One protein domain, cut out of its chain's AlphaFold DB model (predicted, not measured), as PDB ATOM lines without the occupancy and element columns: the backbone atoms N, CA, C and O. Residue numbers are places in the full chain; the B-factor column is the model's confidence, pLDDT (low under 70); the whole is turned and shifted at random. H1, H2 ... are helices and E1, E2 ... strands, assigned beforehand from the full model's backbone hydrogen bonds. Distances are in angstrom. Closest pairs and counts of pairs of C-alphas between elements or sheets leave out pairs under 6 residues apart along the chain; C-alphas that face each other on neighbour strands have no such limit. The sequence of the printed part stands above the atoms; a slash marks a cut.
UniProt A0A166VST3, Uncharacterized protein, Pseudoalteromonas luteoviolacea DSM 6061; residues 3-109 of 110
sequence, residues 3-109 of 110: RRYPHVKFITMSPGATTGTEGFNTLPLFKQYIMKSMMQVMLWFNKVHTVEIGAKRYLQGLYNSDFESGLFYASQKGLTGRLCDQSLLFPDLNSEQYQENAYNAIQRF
ATOM      1  N   ARG A   3     -43.249   2.318 -15.999       94.94
ATOM      2  CA  ARG A   3     -42.358   2.302 -14.814       94.94
ATOM      3  C   ARG A   3     -43.091   2.323 -13.465       94.94
ATOM      4  O   ARG A   3     -42.590   1.782 -12.491       94.94
ATOM      5  N   ARG A   4     -44.258   2.972 -13.391       94.81
ATOM      6  CA  ARG A   4     -45.034   3.155 -12.150       94.81
ATOM      7  C   ARG A   4     -46.007   1.997 -11.885       94.81
ATOM      8  O   ARG A   4     -46.393   1.795 -10.742       94.81
ATOM      9  N   TYR A   5     -46.380   1.232 -12.915       96.25
ATOM     10  CA  TYR A   5     -47.344   0.127 -12.836       96.25
ATOM     11  C   TYR A   5     -46.802  -1.124 -13.553       96.25
ATOM     12  O   TYR A   5     -47.309  -1.490 -14.613       96.25
ATOM     13  N   PRO A   6     -45.777  -1.799 -12.998       94.81
ATOM     14  CA  PRO A   6     -45.057  -2.878 -13.687       94.81
ATOM     15  C   PRO A   6     -45.892  -4.146 -13.933       94.81
ATOM     16  O   PRO A   6     -45.522  -4.983 -14.749       94.81
ATOM     17  N   HIS A   7     -47.028  -4.290 -13.248       95.81
ATOM     18  CA  HIS A   7     -47.969  -5.400 -13.419       95.81
ATOM     19  C   HIS A   7     -48.973  -5.170 -14.565       95.81
ATOM     20  O   HIS A   7     -49.750  -6.068 -14.883       95.81
ATOM     21  N   VAL A   8     -48.968  -3.987 -15.191       95.56
ATOM     22  CA  VAL A   8     -49.812  -3.656 -16.346       95.56
ATOM     23  C   VAL A   8     -48.928  -3.442 -17.573       95.56
ATOM     24  O   VAL A   8     -47.950  -2.692 -17.542       95.56
ATOM     25  N   LYS A   9     -49.281  -4.088 -18.689       94.62
ATOM     26  CA  LYS A   9     -48.578  -3.924 -19.965       94.62
ATOM     27  C   LYS A   9     -49.134  -2.715 -20.718       94.62
ATOM     28  O   LYS A   9     -50.282  -2.728 -21.151       94.62
ATOM     29  N   PHE A  10     -48.313  -1.684 -20.893       96.00
ATOM     30  CA  PHE A  10     -48.649  -0.506 -21.693       96.00
ATOM     31  C   PHE A  10     -47.917  -0.591 -23.022       96.00
ATOM     32  O   PHE A  10     -46.694  -0.617 -23.034       96.00
ATOM     33  N   ILE A  11     -48.638  -0.600 -24.137       96.31
ATOM     34  CA  ILE A  11     -48.039  -0.562 -25.472       96.31
ATOM     35  C   ILE A  11     -48.680   0.579 -26.240       96.31
ATOM     36  O   ILE A  11     -49.898   0.605 -26.413       96.31
ATOM     37  N   THR A  12     -47.858   1.497 -26.739       96.06
ATOM     38  CA  THR A  12     -48.301   2.450 -27.754       96.06
ATOM     39  C   THR A  12     -48.017   1.822 -29.111       96.06
ATOM     40  O   THR A  12     -46.889   1.423 -29.391       96.06
ATOM     41  N   MET A  13     -49.033   1.703 -29.961       95.62
ATOM     42  CA  MET A  13     -48.903   1.091 -31.282       95.62
ATOM     43  C   MET A  13     -49.484   2.027 -32.333       95.62
ATOM     44  O   MET A  13     -50.658   2.380 -32.263       95.62
ATOM     45  N   SER A  14     -48.684   2.383 -33.337       93.25
ATOM     46  CA  SER A  14     -49.202   2.984 -34.564       93.25
ATOM     47  C   SER A  14     -49.400   1.867 -35.590       93.25
ATOM     48  O   SER A  14     -48.422   1.319 -36.117       93.25
ATOM     49  N   PRO A  15     -50.655   1.493 -35.900       83.88
ATOM     50  CA  PRO A  15     -50.936   0.407 -36.836       83.88
ATOM     51  C   PRO A  15     -50.549   0.753 -38.286       83.88
ATOM     52  O   PRO A  15     -50.504  -0.144 -39.127       83.88
ATOM     53  N   GLY A  16     -50.170   2.006 -38.561       82.19
ATOM     54  CA  GLY A  16     -49.833   2.522 -39.887       82.19
ATOM     55  C   GLY A  16     -51.011   3.243 -40.543       82.19
ATOM     56  O   GLY A  16     -52.098   3.332 -39.977       82.19
ATOM     57  N   ALA A  17     -50.788   3.779 -41.743       82.69
ATOM     58  CA  ALA A  17     -51.866   4.338 -42.551       82.69
ATOM     59  C   ALA A  17     -52.676   3.196 -43.181       82.69
ATOM     60  O   ALA A  17     -52.105   2.297 -43.808       82.69
ATOM     61  N   THR A  18     -53.998   3.221 -42.995       84.44
ATOM     62  CA  THR A  18     -54.847   2.047 -43.219       84.44
ATOM     63  C   THR A  18     -56.079   2.363 -44.069       84.44
ATOM     64  O   THR A  18     -56.842   3.282 -43.771       84.44
ATOM     65  N   THR A  19     -56.278   1.584 -45.130       88.44
ATOM     66  CA  THR A  19     -57.491   1.566 -45.966       88.44
ATOM     67  C   THR A  19     -58.603   0.747 -45.311       88.44
ATOM     68  O   THR A  19     -58.341  -0.086 -44.448       88.44
ATOM     69  N   GLY A  20     -59.854   0.977 -45.719       84.56
ATOM     70  CA  GLY A  20     -61.005   0.220 -45.210       84.56
ATOM     71  C   GLY A  20     -61.525   0.687 -43.848       84.56
ATOM     72  O   GLY A  20     -62.432   0.072 -43.301       84.56
ATOM     73  N   THR A  21     -60.988   1.786 -43.308       87.25
ATOM     74  CA  THR A  21     -61.538   2.442 -42.116       87.25
ATOM     75  C   THR A  21     -62.574   3.498 -42.491       87.25
ATOM     76  O   THR A  21     -62.627   4.002 -43.617       87.25
ATOM     77  N   GLU A  22     -63.368   3.895 -41.505       90.75
ATOM     78  CA  GLU A  22     -64.342   4.977 -41.628       90.75
ATOM     79  C   GLU A  22     -63.739   6.371 -41.393       90.75
ATOM     80  O   GLU A  22     -64.473   7.349 -41.279       90.75
ATOM     81  N   GLY A  23     -62.404   6.499 -41.365       88.00
ATOM     82  CA  GLY A  23     -61.710   7.733 -40.969       88.00
ATOM     83  C   GLY A  23     -62.040   8.978 -41.804       88.00
ATOM     84  O   GLY A  23     -61.843  10.094 -41.338       88.00
ATOM     85  N   PHE A  24     -62.582   8.809 -43.014       92.19
ATOM     86  CA  PHE A  24     -63.017   9.911 -43.882       92.19
ATOM     87  C   PHE A  24     -64.537  10.087 -43.954       92.19
ATOM     88  O   PHE A  24     -65.004  10.943 -44.702       92.19
ATOM     89  N   ASN A  25     -65.324   9.296 -43.222       92.12
ATOM     90  CA  ASN A  25     -66.788   9.339 -43.298       92.12
ATOM     91  C   ASN A  25     -67.389  10.635 -42.734       92.12
ATOM     92  O   ASN A  25     -68.530  10.954 -43.043       92.12
ATOM     93  N   THR A  26     -66.623  11.400 -41.958       92.94
ATOM     94  CA  THR A  26     -67.025  12.720 -41.456       92.94
ATOM     95  C   THR A  26     -66.819  13.844 -42.477       92.94
ATOM     96  O   THR A  26     -67.254  14.971 -42.248       92.94
ATOM     97  N   LEU A  27     -66.151  13.571 -43.606       93.12
ATOM     98  CA  LEU A  27     -65.948  14.551 -44.668       93.12
ATOM     99  C   LEU A  27     -67.191  14.663 -45.567       93.12
ATOM    100  O   LEU A  27     -67.897  13.675 -45.768       93.12
ATOM    101  N   PRO A  28     -67.420  15.826 -46.208       96.81
ATOM    102  CA  PRO A  28     -68.409  15.943 -47.275       96.81
ATOM    103  C   PRO A  28     -68.175  14.897 -48.373       96.81
ATOM    104  O   PRO A  28     -67.023  14.642 -48.731       96.81
ATOM    105  N   LEU A  29     -69.257  14.355 -48.945       95.38
ATOM    106  CA  LEU A  29     -69.235  13.202 -49.861       95.38
ATOM    107  C   LEU A  29     -68.134  13.286 -50.922       95.38
ATOM    108  O   LEU A  29     -67.335  12.366 -51.063       95.38
ATOM    109  N   PHE A  30     -68.025  14.416 -51.622       96.25
ATOM    110  CA  PHE A  30     -67.002  14.600 -52.652       96.25
ATOM    111  C   PHE A  30     -65.569  14.421 -52.119       96.25
ATOM    112  O   PHE A  30     -64.763  13.701 -52.708       96.25
ATOM    113  N   LYS A  31     -65.257  15.016 -50.961       95.38
ATOM    114  CA  LYS A  31     -63.945  14.868 -50.313       95.38
ATOM    115  C   LYS A  31     -63.735  13.443 -49.810       95.38
ATOM    116  O   LYS A  31     -62.643  12.909 -49.966       95.38
ATOM    117  N   GLN A  32     -64.768  12.814 -49.254       95.19
ATOM    118  CA  GLN A  32     -64.713  11.417 -48.829       95.19
ATOM    119  C   GLN A  32     -64.357  10.490 -50.003       95.19
ATOM    120  O   GLN A  32     -63.459   9.660 -49.861       95.19
ATOM    121  N   TYR A  33     -65.004  10.650 -51.164       94.81
ATOM    122  CA  TYR A  33     -64.706   9.866 -52.367       94.81
ATOM    123  C   TYR A  33     -63.267  10.061 -52.843       94.81
ATOM    124  O   TYR A  33     -62.576   9.073 -53.102       94.81
ATOM    125  N   ILE A  34     -62.789  11.309 -52.908       96.25
ATOM    126  CA  ILE A  34     -61.402  11.609 -53.291       96.25
ATOM    127  C   ILE A  34     -60.425  10.936 -52.329       96.25
ATOM    128  O   ILE A  34     -59.520  10.229 -52.767       96.25
ATOM    129  N   MET A  35     -60.623  11.109 -51.021       95.00
ATOM    130  CA  MET A  35     -59.719  10.571 -50.007       95.00
ATOM    131  C   MET A  35     -59.681   9.044 -50.023       95.00
ATOM    132  O   MET A  35     -58.598   8.460 -50.025       95.00
ATOM    133  N   LYS A  36     -60.842   8.382 -50.098       93.12
ATOM    134  CA  LYS A  36     -60.913   6.916 -50.193       93.12
ATOM    135  C   LYS A  36     -60.248   6.399 -51.471       93.12
ATOM    136  O   LYS A  36     -59.499   5.427 -51.408       93.12
ATOM    137  N   SER A  37     -60.448   7.080 -52.600       93.62
ATOM    138  CA  SER A  37     -59.806   6.722 -53.871       93.62
ATOM    139  C   SER A  37     -58.287   6.891 -53.803       93.62
ATOM    140  O   SER A  37     -57.547   6.000 -54.208       93.62
ATOM    141  N   MET A  38     -57.801   7.992 -53.223       94.56
ATOM    142  CA  MET A  38     -56.368   8.229 -53.037       94.56
ATOM    143  C   MET A  38     -55.728   7.162 -52.140       94.56
ATOM    144  O   MET A  38     -54.657   6.652 -52.464       94.56
ATOM    145  N   MET A  39     -56.391   6.779 -51.046       92.44
ATOM    146  CA  MET A  39     -55.924   5.690 -50.184       92.44
ATOM    147  C   MET A  39     -55.844   4.357 -50.934       92.44
ATOM    148  O   MET A  39     -54.876   3.620 -50.759       92.44
ATOM    149  N   GLN A  40     -56.821   4.064 -51.796       93.12
ATOM    150  CA  GLN A  40     -56.805   2.864 -52.633       93.12
ATOM    151  C   GLN A  40     -55.621   2.868 -53.609       93.12
ATOM    152  O   GLN A  40     -54.929   1.863 -53.748       93.12
ATOM    153  N   VAL A  41     -55.332   4.012 -54.235       94.25
ATOM    154  CA  VAL A  41     -54.150   4.165 -55.098       94.25
ATOM    155  C   VAL A  41     -52.866   3.945 -54.294       94.25
ATOM    156  O   VAL A  41     -51.997   3.184 -54.710       94.25
ATOM    157  N   MET A  42     -52.747   4.549 -53.109       92.88
ATOM    158  CA  MET A  42     -51.587   4.351 -52.234       92.88
ATOM    159  C   MET A  42     -51.401   2.885 -51.816       92.88
ATOM    160  O   MET A  42     -50.260   2.449 -51.647       92.88
ATOM    161  N   LEU A  43     -52.491   2.124 -51.664       91.19
ATOM    162  CA  LEU A  43     -52.444   0.696 -51.345       91.19
ATOM    163  C   LEU A  43     -51.799  -0.095 -52.481       91.19
ATOM    164  O   LEU A  43     -50.911  -0.902 -52.225       91.19
ATOM    165  N   TRP A  44     -52.167   0.187 -53.733       92.88
ATOM    166  CA  TRP A  44     -51.554  -0.448 -54.907       92.88
ATOM    167  C   TRP A  44     -50.051  -0.173 -55.017       92.88
ATOM    168  O   TRP A  44     -49.295  -1.033 -55.462       92.88
ATOM    169  N   PHE A  45     -49.595   0.988 -54.540       91.19
ATOM    170  CA  PHE A  45     -48.171   1.329 -54.447       91.19
ATOM    171  C   PHE A  45     -47.495   0.875 -53.136       91.19
ATOM    172  O   PHE A  45     -46.371   1.296 -52.852       91.19
ATOM    173  N   ASN A  46     -48.151   0.035 -52.322       87.38
ATOM    174  CA  ASN A  46     -47.662  -0.462 -51.024       87.38
ATOM    175  C   ASN A  46     -47.277   0.650 -50.021       87.38
ATOM    176  O   ASN A  46     -46.441   0.456 -49.130       87.38
ATOM    177  N   LYS A  47     -47.872   1.842 -50.163       87.75
ATOM    178  CA  LYS A  47     -47.636   3.005 -49.289       87.75
ATOM    179  C   LYS A  47     -48.564   3.043 -48.080       87.75
ATOM    180  O   LYS A  47     -48.280   3.779 -47.145       87.75
ATOM    181  N   VAL A  48     -49.638   2.264 -48.084       90.44
ATOM    182  CA  VAL A  48     -50.569   2.064 -46.962       90.44
ATOM    183  C   VAL A  48     -50.947   0.584 -46.904       90.44
ATOM    184  O   VAL A  48     -50.622  -0.161 -47.826       90.44
ATOM    185  N   HIS A  49     -51.625   0.162 -45.839       90.19
ATOM    186  CA  HIS A  49     -52.052  -1.228 -45.641       90.19
ATOM    187  C   HIS A  49     -53.567  -1.351 -45.475       90.19
ATOM    188  O   HIS A  49     -54.273  -0.345 -45.402       90.19
ATOM    189  N   THR A  50     -54.086  -2.575 -45.429       91.94
ATOM    190  CA  THR A  50     -55.505  -2.840 -45.147       91.94
ATOM    191  C   THR A  50     -55.788  -2.898 -43.645       91.94
ATOM    192  O   THR A  50     -54.868  -3.045 -42.827       91.94
ATOM    193  N   VAL A  51     -57.063  -2.769 -43.265       92.69
ATOM    194  CA  VAL A  51     -57.512  -2.788 -41.862       92.69
ATOM    195  C   VAL A  51     -57.121  -4.066 -41.131       92.69
ATOM    196  O   VAL A  51     -56.758  -4.013 -39.959       92.69
ATOM    197  N   GLU A  52     -57.061  -5.190 -41.834       93.56
ATOM    198  CA  GLU A  52     -56.656  -6.485 -41.294       93.56
ATOM    199  C   GLU A  52     -55.188  -6.476 -40.845       93.56
ATOM    200  O   GLU A  52     -54.854  -7.031 -39.797       93.56
ATOM    201  N   ILE A  53     -54.299  -5.804 -41.587       91.88
ATOM    202  CA  ILE A  53     -52.891  -5.655 -41.190       91.88
ATOM    203  C   ILE A  53     -52.786  -4.768 -39.944       91.88
ATOM    204  O   ILE A  53     -52.033  -5.091 -39.021       91.88
ATOM    205  N   GLY A  54     -53.556  -3.677 -39.886       92.06
ATOM    206  CA  GLY A  54     -53.624  -2.815 -38.703       92.06
ATOM    207  C   GLY A  54     -54.136  -3.564 -37.467       92.06
ATOM    208  O   GLY A  54     -53.508  -3.520 -36.408       92.06
ATOM    209  N   ALA A  55     -55.216  -4.334 -37.621       94.25
ATOM    210  CA  ALA A  55     -55.783  -5.177 -36.572       94.25
ATOM    211  C   ALA A  55     -54.797  -6.262 -36.112       94.25
ATOM    212  O   ALA A  55     -54.642  -6.496 -34.915       94.25
ATOM    213  N   LYS A  56     -54.047  -6.875 -37.037       94.94
ATOM    214  CA  LYS A  56     -52.980  -7.821 -36.689       94.94
ATOM    215  C   LYS A  56     -51.915  -7.173 -35.801       94.94
ATOM    216  O   LYS A  56     -51.502  -7.790 -34.825       94.94
ATOM    217  N   ARG A  57     -51.490  -5.939 -36.093       94.44
ATOM    218  CA  ARG A  57     -50.521  -5.206 -35.252       94.44
ATOM    219  C   ARG A  57     -51.073  -4.917 -33.855       94.44
ATOM    220  O   ARG A  57     -50.338  -5.040 -32.879       94.44
ATOM    221  N   TYR A  58     -52.363  -4.598 -33.750       93.94
ATOM    222  CA  TYR A  58     -53.042  -4.470 -32.458       93.94
ATOM    223  C   TYR A  58     -53.001  -5.783 -31.660       93.94
ATOM    224  O   TYR A  58     -52.558  -5.790 -30.513       93.94
ATOM    225  N   LEU A  59     -53.362  -6.909 -32.287       95.56
ATOM    226  CA  LEU A  59     -53.297  -8.228 -31.648       95.56
ATOM    227  C   LEU A  59     -51.866  -8.600 -31.235       95.56
ATOM    228  O   LEU A  59     -51.668  -9.156 -30.159       95.56
ATOM    229  N   GLN A  60     -50.858  -8.256 -32.041       94.62
ATOM    230  CA  GLN A  60     -49.459  -8.433 -31.650       94.62
ATOM    231  C   GLN A  60     -49.112  -7.596 -30.409       94.62
ATOM    232  O   GLN A  60     -48.457  -8.109 -29.513       94.62
ATOM    233  N   GLY A  61     -49.585  -6.349 -30.312       93.25
ATOM    234  CA  GLY A  61     -49.427  -5.511 -29.115       93.25
ATOM    235  C   GLY A  61     -49.951  -6.171 -27.835       93.25
ATOM    236  O   GLY A  61     -49.308  -6.092 -26.789       93.25
ATOM    237  N   LEU A  62     -51.094  -6.855 -27.938       94.06
ATOM    238  CA  LEU A  62     -51.731  -7.540 -26.813       94.06
ATOM    239  C   LEU A  62     -51.046  -8.858 -26.443       94.06
ATOM    240  O   LEU A  62     -50.786  -9.105 -25.268       94.06
ATOM    241  N   TYR A  63     -50.768  -9.705 -27.437       95.19
ATOM    242  CA  TYR A  63     -50.435 -11.112 -27.201       95.19
ATOM    243  C   TYR A  63     -48.969 -11.466 -27.450       95.19
ATOM    244  O   TYR A  63     -48.530 -12.529 -27.019       95.19
ATOM    245  N   ASN A  64     -48.192 -10.616 -28.125       94.12
ATOM    246  CA  ASN A  64     -46.775 -10.890 -28.341       94.12
ATOM    247  C   ASN A  64     -45.954 -10.496 -27.103       94.12
ATOM    248  O   ASN A  64     -45.919  -9.322 -26.717       94.12
ATOM    249  N   SER A  65     -45.276 -11.469 -26.493       93.94
ATOM    250  CA  SER A  65     -44.359 -11.265 -25.366       93.94
ATOM    251  C   SER A  65     -43.099 -10.486 -25.738       93.94
ATOM    252  O   SER A  65     -42.521  -9.861 -24.858       93.94
ATOM    253  N   ASP A  66     -42.717 -10.458 -27.016       94.75
ATOM    254  CA  ASP A  66     -41.513  -9.767 -27.497       94.75
ATOM    255  C   ASP A  66     -41.626  -8.238 -27.414       94.75
ATOM    256  O   ASP A  66     -40.633  -7.525 -27.544       94.75
ATOM    257  N   PHE A  67     -42.843  -7.709 -27.245       95.75
ATOM    258  CA  PHE A  67     -43.051  -6.279 -27.058       95.75
ATOM    259  C   PHE A  67     -42.947  -5.887 -25.590       95.75
ATOM    260  O   PHE A  67     -43.736  -6.343 -24.755       95.75
ATOM    261  N   GLU A  68     -42.014  -4.984 -25.314       95.88
ATOM    262  CA  GLU A  68     -41.727  -4.458 -23.989       95.88
ATOM    263  C   GLU A  68     -42.735  -3.375 -23.594       95.88
ATOM    264  O   GLU A  68     -43.154  -2.538 -24.398       95.88
ATOM    265  N   SER A  69     -43.134  -3.398 -22.322       96.31
ATOM    266  CA  SER A  69     -44.061  -2.414 -21.761       96.31
ATOM    267  C   SER A  69     -43.422  -1.023 -21.723       96.31
ATOM    268  O   SER A  69     -42.288  -0.860 -21.286       96.31
ATOM    269  N   GLY A  70     -44.181  -0.003 -22.113       95.75
ATOM    270  CA  GLY A  70     -43.782   1.401 -22.089       95.75
ATOM    271  C   GLY A  70     -43.231   1.938 -23.406       95.75
ATOM    272  O   GLY A  70     -43.027   3.147 -23.497       95.75
ATOM    273  N   LEU A  71     -43.042   1.090 -24.420       96.44
ATOM    274  CA  LEU A  71     -42.483   1.499 -25.708       96.44
ATOM    275  C   LEU A  71     -43.554   1.879 -26.740       96.44
ATOM    276  O   LEU A  71     -44.732   1.513 -26.641       96.44
ATOM    277  N   PHE A  72     -43.111   2.628 -27.753       96.69
ATOM    278  CA  PHE A  72     -43.908   2.983 -28.921       96.69
ATOM    279  C   PHE A  72     -43.450   2.177 -30.135       96.69
ATOM    280  O   PHE A  72     -42.349   2.374 -30.638       96.69
ATOM    281  N   TYR A  73     -44.318   1.302 -30.640       96.94
ATOM    282  CA  TYR A  73     -44.061   0.498 -31.829       96.94
ATOM    283  C   TYR A  73     -44.781   1.062 -33.055       96.94
ATOM    284  O   TYR A  73     -45.983   1.342 -33.033       96.94
ATOM    285  N   ALA A  74     -44.047   1.194 -34.157       95.62
ATOM    286  CA  ALA A  74     -44.597   1.569 -35.456       95.62
ATOM    287  C   ALA A  74     -43.742   0.999 -36.594       95.62
ATOM    288  O   ALA A  74     -42.773   0.273 -36.368       95.62
ATOM    289  N   SER A  75     -44.125   1.296 -37.836       93.69
ATOM    290  CA  SER A  75     -43.347   0.925 -39.020       93.69
ATOM    291  C   SER A  75     -41.934   1.516 -38.935       93.69
ATOM    292  O   SER A  75     -41.782   2.719 -38.760       93.69
ATOM    293  N   GLN A  76     -40.900   0.688 -39.104       92.44
ATOM    294  CA  GLN A  76     -39.496   1.113 -39.008       92.44
ATOM    295  C   GLN A  76     -39.118   2.207 -40.015       92.44
ATOM    296  O   GLN A  76     -38.211   2.999 -39.778       92.44
ATOM    297  N   LYS A  77     -39.793   2.245 -41.163       88.62
ATOM    298  CA  LYS A  77     -39.595   3.274 -42.176       88.62
ATOM    299  C   LYS A  77     -40.886   3.500 -42.943       88.62
ATOM    300  O   LYS A  77     -41.491   2.550 -43.424       88.62
ATOM    301  N   GLY A  78     -41.254   4.764 -43.131       85.69
ATOM    302  CA  GLY A  78     -42.463   5.129 -43.865       85.69
ATOM    303  C   GLY A  78     -43.741   4.693 -43.147       85.69
ATOM    304  O   GLY A  78     -43.778   4.546 -41.930       85.69
ATOM    305  N   LEU A  79     -44.810   4.505 -43.916       82.56
ATOM    306  CA  LEU A  79     -46.150   4.237 -43.383       82.56
ATOM    307  C   LEU A  79     -46.449   2.733 -43.228       82.56
ATOM    308  O   LEU A  79     -47.380   2.352 -42.519       82.56
ATOM    309  N   THR A  80     -45.632   1.876 -43.841       85.50
ATOM    310  CA  THR A  80     -45.807   0.423 -43.959       85.50
ATOM    311  C   THR A  80     -44.500  -0.310 -43.629       85.50
ATOM    312  O   THR A  80     -43.438   0.298 -43.584       85.50
ATOM    313  N   GLY A  81     -44.552  -1.623 -43.374       87.31
ATOM    314  CA  GLY A  81     -43.356  -2.464 -43.200       87.31
ATOM    315  C   GLY A  81     -43.257  -3.162 -41.841       87.31
ATOM    316  O   GLY A  81     -44.270  -3.404 -41.181       87.31
ATOM    317  N   ARG A  82     -42.037  -3.532 -41.438       91.94
ATOM    318  CA  ARG A  82     -41.762  -4.207 -40.160       91.94
ATOM    319  C   ARG A  82     -41.975  -3.249 -38.983       91.94
ATOM    320  O   ARG A  82     -41.636  -2.074 -39.089       91.94
ATOM    321  N   LEU A  83     -42.524  -3.759 -37.877       94.81
ATOM    322  CA  LEU A  83     -42.619  -3.014 -36.621       94.81
ATOM    323  C   LEU A  83     -41.250  -2.908 -35.938       94.81
ATOM    324  O   LEU A  83     -40.518  -3.898 -35.865       94.81
ATOM    325  N   CYS A  84     -40.932  -1.734 -35.406       95.81
ATOM    326  CA  CYS A  84     -39.811  -1.534 -34.495       95.81
ATOM    327  C   CYS A  84     -40.185  -0.554 -33.382       95.81
ATOM    328  O   CYS A  84     -41.115   0.247 -33.539       95.81
ATOM    329  N   ASP A  85     -39.429  -0.613 -32.289       97.12
ATOM    330  CA  ASP A  85     -39.427   0.449 -31.291       97.12
ATOM    331  C   ASP A  85     -38.983   1.760 -31.954       97.12
ATOM    332  O   ASP A  85     -37.938   1.835 -32.604       97.12
ATOM    333  N   GLN A  86     -39.828   2.777 -31.839       97.25
ATOM    334  CA  GLN A  86     -39.603   4.097 -32.406       97.25
ATOM    335  C   GLN A  86     -38.566   4.897 -31.621       97.25
ATOM    336  O   GLN A  86     -38.023   5.851 -32.174       97.25
ATOM    337  N   SER A  87     -38.230   4.508 -30.387       96.50
ATOM    338  CA  SER A  87     -37.167   5.171 -29.626       96.50
ATOM    339  C   SER A  87     -35.790   5.042 -30.289       96.50
ATOM    340  O   SER A  87     -34.962   5.943 -30.183       96.50
ATOM    341  N   LEU A  88     -35.585   3.980 -31.080       95.69
ATOM    342  CA  LEU A  88     -34.382   3.776 -31.893       95.69
ATOM    343  C   LEU A  88     -34.219   4.829 -33.001       95.69
ATOM    344  O   LEU A  88     -33.118   5.021 -33.510       95.69
ATOM    345  N   LEU A  89     -35.316   5.480 -33.400       95.12
ATOM    346  CA  LEU A  89     -35.338   6.550 -34.403       95.12
ATOM    347  C   LEU A  89     -35.453   7.932 -33.750       95.12
ATOM    348  O   LEU A  89     -34.876   8.897 -34.244       95.12
ATOM    349  N   PHE A  90     -36.190   8.016 -32.643       95.38
ATOM    350  CA  PHE A  90     -36.452   9.238 -31.890       95.38
ATOM    351  C   PHE A  90     -36.136   9.001 -30.404       95.38
ATOM    352  O   PHE A  90     -37.043   8.668 -29.634       95.38
ATOM    353  N   PRO A  91     -34.869   9.173 -29.980       95.94
ATOM    354  CA  PRO A  91     -34.426   8.854 -28.618       95.94
ATOM    355  C   PRO A  91     -35.227   9.562 -27.519       95.94
ATOM    356  O   PRO A  91     -35.447   9.004 -26.445       95.94
ATOM    357  N   ASP A  92     -35.741  10.756 -27.820       96.56
ATOM    358  CA  ASP A  92     -36.580  11.561 -26.930       96.56
ATOM    359  C   ASP A  92     -37.825  10.816 -26.424       96.56
ATOM    360  O   ASP A  92     -38.288  11.075 -25.313       96.56
ATOM    361  N   LEU A  93     -38.350   9.855 -27.195       94.94
ATOM    362  CA  LEU A  93     -39.493   9.036 -26.784       94.94
ATOM    363  C   LEU A  93     -39.187   8.170 -25.555       94.94
ATOM    364  O   LEU A  93     -40.099   7.871 -24.784       94.94
ATOM    365  N   ASN A  94     -37.920   7.799 -25.351       94.81
ATOM    366  CA  ASN A  94     -37.470   7.016 -24.201       94.81
ATOM    367  C   ASN A  94     -36.757   7.866 -23.133       94.81
ATOM    368  O   ASN A  94     -36.194   7.332 -22.181       94.81
ATOM    369  N   SER A  95     -36.786   9.197 -23.259       96.88
ATOM    370  CA  SER A  95     -36.233  10.096 -22.244       96.88
ATOM    371  C   SER A  95     -37.086  10.059 -20.976       96.88
ATOM    372  O   SER A  95     -38.211  10.568 -20.944       96.88
ATOM    373  N   GLU A  96     -36.545   9.492 -19.895       96.38
ATOM    374  CA  GLU A  96     -37.231   9.470 -18.600       96.38
ATOM    375  C   GLU A  96     -37.545  10.883 -18.113       96.38
ATOM    376  O   GLU A  96     -38.658  11.138 -17.660       96.38
ATOM    377  N   GLN A  97     -36.614  11.825 -18.289       97.94
ATOM    378  CA  GLN A  97     -36.811  13.219 -17.899       97.94
ATOM    379  C   GLN A  97     -38.005  13.849 -18.625       97.94
ATOM    380  O   GLN A  97     -38.815  14.528 -17.996       97.94
ATOM    381  N   TYR A  98     -38.158  13.614 -19.932       97.19
ATOM    382  CA  TYR A  98     -39.298  14.149 -20.684       97.19
ATOM    383  C   TYR A  98     -40.613  13.516 -20.237       97.19
ATOM    384  O   TYR A  98     -41.613  14.215 -20.075       97.19
ATOM    385  N   GLN A  99     -40.604  12.212 -19.977       95.25
ATOM    386  CA  GLN A  99     -41.777  11.500 -19.486       95.25
ATOM    387  C   GLN A  99     -42.185  11.959 -18.074       95.25
ATOM    388  O   GLN A  99     -43.378  12.120 -17.814       95.25
ATOM    389  N   GLU A 100     -41.227  12.219 -17.178       97.25
ATOM    390  CA  GLU A 100     -41.503  12.770 -15.844       97.25
ATOM    391  C   GLU A 100     -41.994  14.221 -15.917       97.25
ATOM    392  O   GLU A 100     -42.948  14.581 -15.230       97.25
ATOM    393  N   ASN A 101     -41.421  15.047 -16.798       97.25
ATOM    394  CA  ASN A 101     -41.911  16.407 -17.033       97.25
ATOM    395  C   ASN A 101     -43.362  16.404 -17.531       97.25
ATOM    396  O   ASN A 101     -44.188  17.158 -17.014       97.25
ATOM    397  N   ALA A 102     -43.689  15.533 -18.491       95.62
ATOM    398  CA  ALA A 102     -45.047  15.378 -19.003       95.62
ATOM    399  C   ALA A 102     -46.017  14.903 -17.909       95.62
ATOM    400  O   ALA A 102     -47.109  15.454 -17.767       95.62
ATOM    401  N   TYR A 103     -45.606  13.929 -17.092       95.50
ATOM    402  CA  TYR A 103     -46.394  13.464 -15.953       95.50
ATOM    403  C   TYR A 103     -46.663  14.597 -14.956       95.50
ATOM    404  O   TYR A 103     -47.817  14.870 -14.634       95.50
ATOM    405  N   ASN A 104     -45.619  15.309 -14.528       96.81
ATOM    406  CA  ASN A 104     -45.728  16.418 -13.582       96.81
ATOM    407  C   ASN A 104     -46.595  17.562 -14.118       96.81
ATOM    408  O   ASN A 104     -47.315  18.187 -13.347       96.81
ATOM    409  N   ALA A 105     -46.550  17.837 -15.425       97.44
ATOM    410  CA  ALA A 105     -47.420  18.827 -16.048       97.44
ATOM    411  C   ALA A 105     -48.898  18.423 -15.942       97.44
ATOM    412  O   ALA A 105     -49.710  19.250 -15.547       97.44
ATOM    413  N   ILE A 106     -49.237  17.158 -16.224       95.75
ATOM    414  CA  ILE A 106     -50.611  16.639 -16.116       95.75
ATOM    415  C   ILE A 106     -51.091  16.646 -14.658       95.75
ATOM    416  O   ILE A 106     -52.203  17.087 -14.389       95.75
ATOM    417  N   GLN A 107     -50.251  16.211 -13.713       95.69
ATOM    418  CA  GLN A 107     -50.602  16.152 -12.285       95.69
ATOM    419  C   GLN A 107     -50.910  17.521 -11.660       95.69
ATOM    420  O   GLN A 107     -51.491  17.570 -10.590       95.69
ATOM    421  N   ARG A 108     -50.539  18.641 -12.295       96.19
ATOM    422  CA  ARG A 108     -50.914  19.984 -11.816       96.19
ATOM    423  C   ARG A 108     -52.375  20.349 -12.096       96.19
ATOM    424  O   ARG A 108     -52.842  21.349 -11.563       96.19
ATOM    425  N   PHE A 109     -53.057  19.593 -12.958       96.06
ATOM    426  CA  PHE A 109     -54.446  19.841 -13.365       96.06
ATOM    427  C   PHE A 109     -55.433  18.789 -12.847       96.06
ATOM    428  O   PHE A 109     -56.632  18.927 -13.086       96.06
TER     429      PHE A 109
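AT A GLANCE: This is residues 3 to 109 of the 110 residues of an uncharacterized protein of Pseudoalteromonas luteoviolacea DSM 6061 (UniProt A0A166VST3). The domain is a loose bracket: a small hairpin of E1 and E2, H2 and the long opening stretch of residues 3 to 28 make its bar, and H1 and H4 stand off the two ends toward the same side, with open space between them. Residues 97 to 109 stick out freely at the H4 end. Of the 107 printed residues, under half are in named elements, which run H1, H2, E1, E2, H3, H4; the class is mostly helix, and the two-strand sheet E1 - E2 is antiparallel. The whole is loose, with a radius of gyration of the C-alphas of 17.1 A and spans of 46 by 35 by 24 A.

IN THESE COORDINATES: Start at residue 3 and read to residue 28, a stretch with no named element. Find C-alpha 29 at (-69.235, 13.202, -49.861); from there H1 runs 22.9 A through residues 29 to 44. H2, residues 51 to 63, is 18.3 A long. Next come E1, residues 72 to 75, starting at (-43.908, 2.983, -28.921), E2, residues 83 to 85, and H3, residues 91 to 94. H4, residues 96 to 107, runs 16.2 A to (-50.602, 16.152, -12.285).

HOW THE PARTS SIT: Look first at residues 12 to 13, which pair parallel with residues 72 to 73 of E1; residues 18 to 19 pair parallel with residues 49 to 50. E1 and E2 form an antiparallel hairpin at 143 degrees, with N 74 and O 84 3.1 A apart. H1 and H2 are apart. H3 and H4 are close but not clearly touching, their closest C-alphas, Asp 92 and Tyr 98, 7.3 A apart. In H1, H2 and H4 every O i to N i+4 pair is within hydrogen-bond range; H3 is too short for one.

THE WHOLE: The C-alphas of Pro 6 and Phe 30 are the farthest apart, 48.0 A. The printed part has no cut, and no link between named elements is long. Mean pLDDT of the printed part is 93.5; no printed residue is under 70.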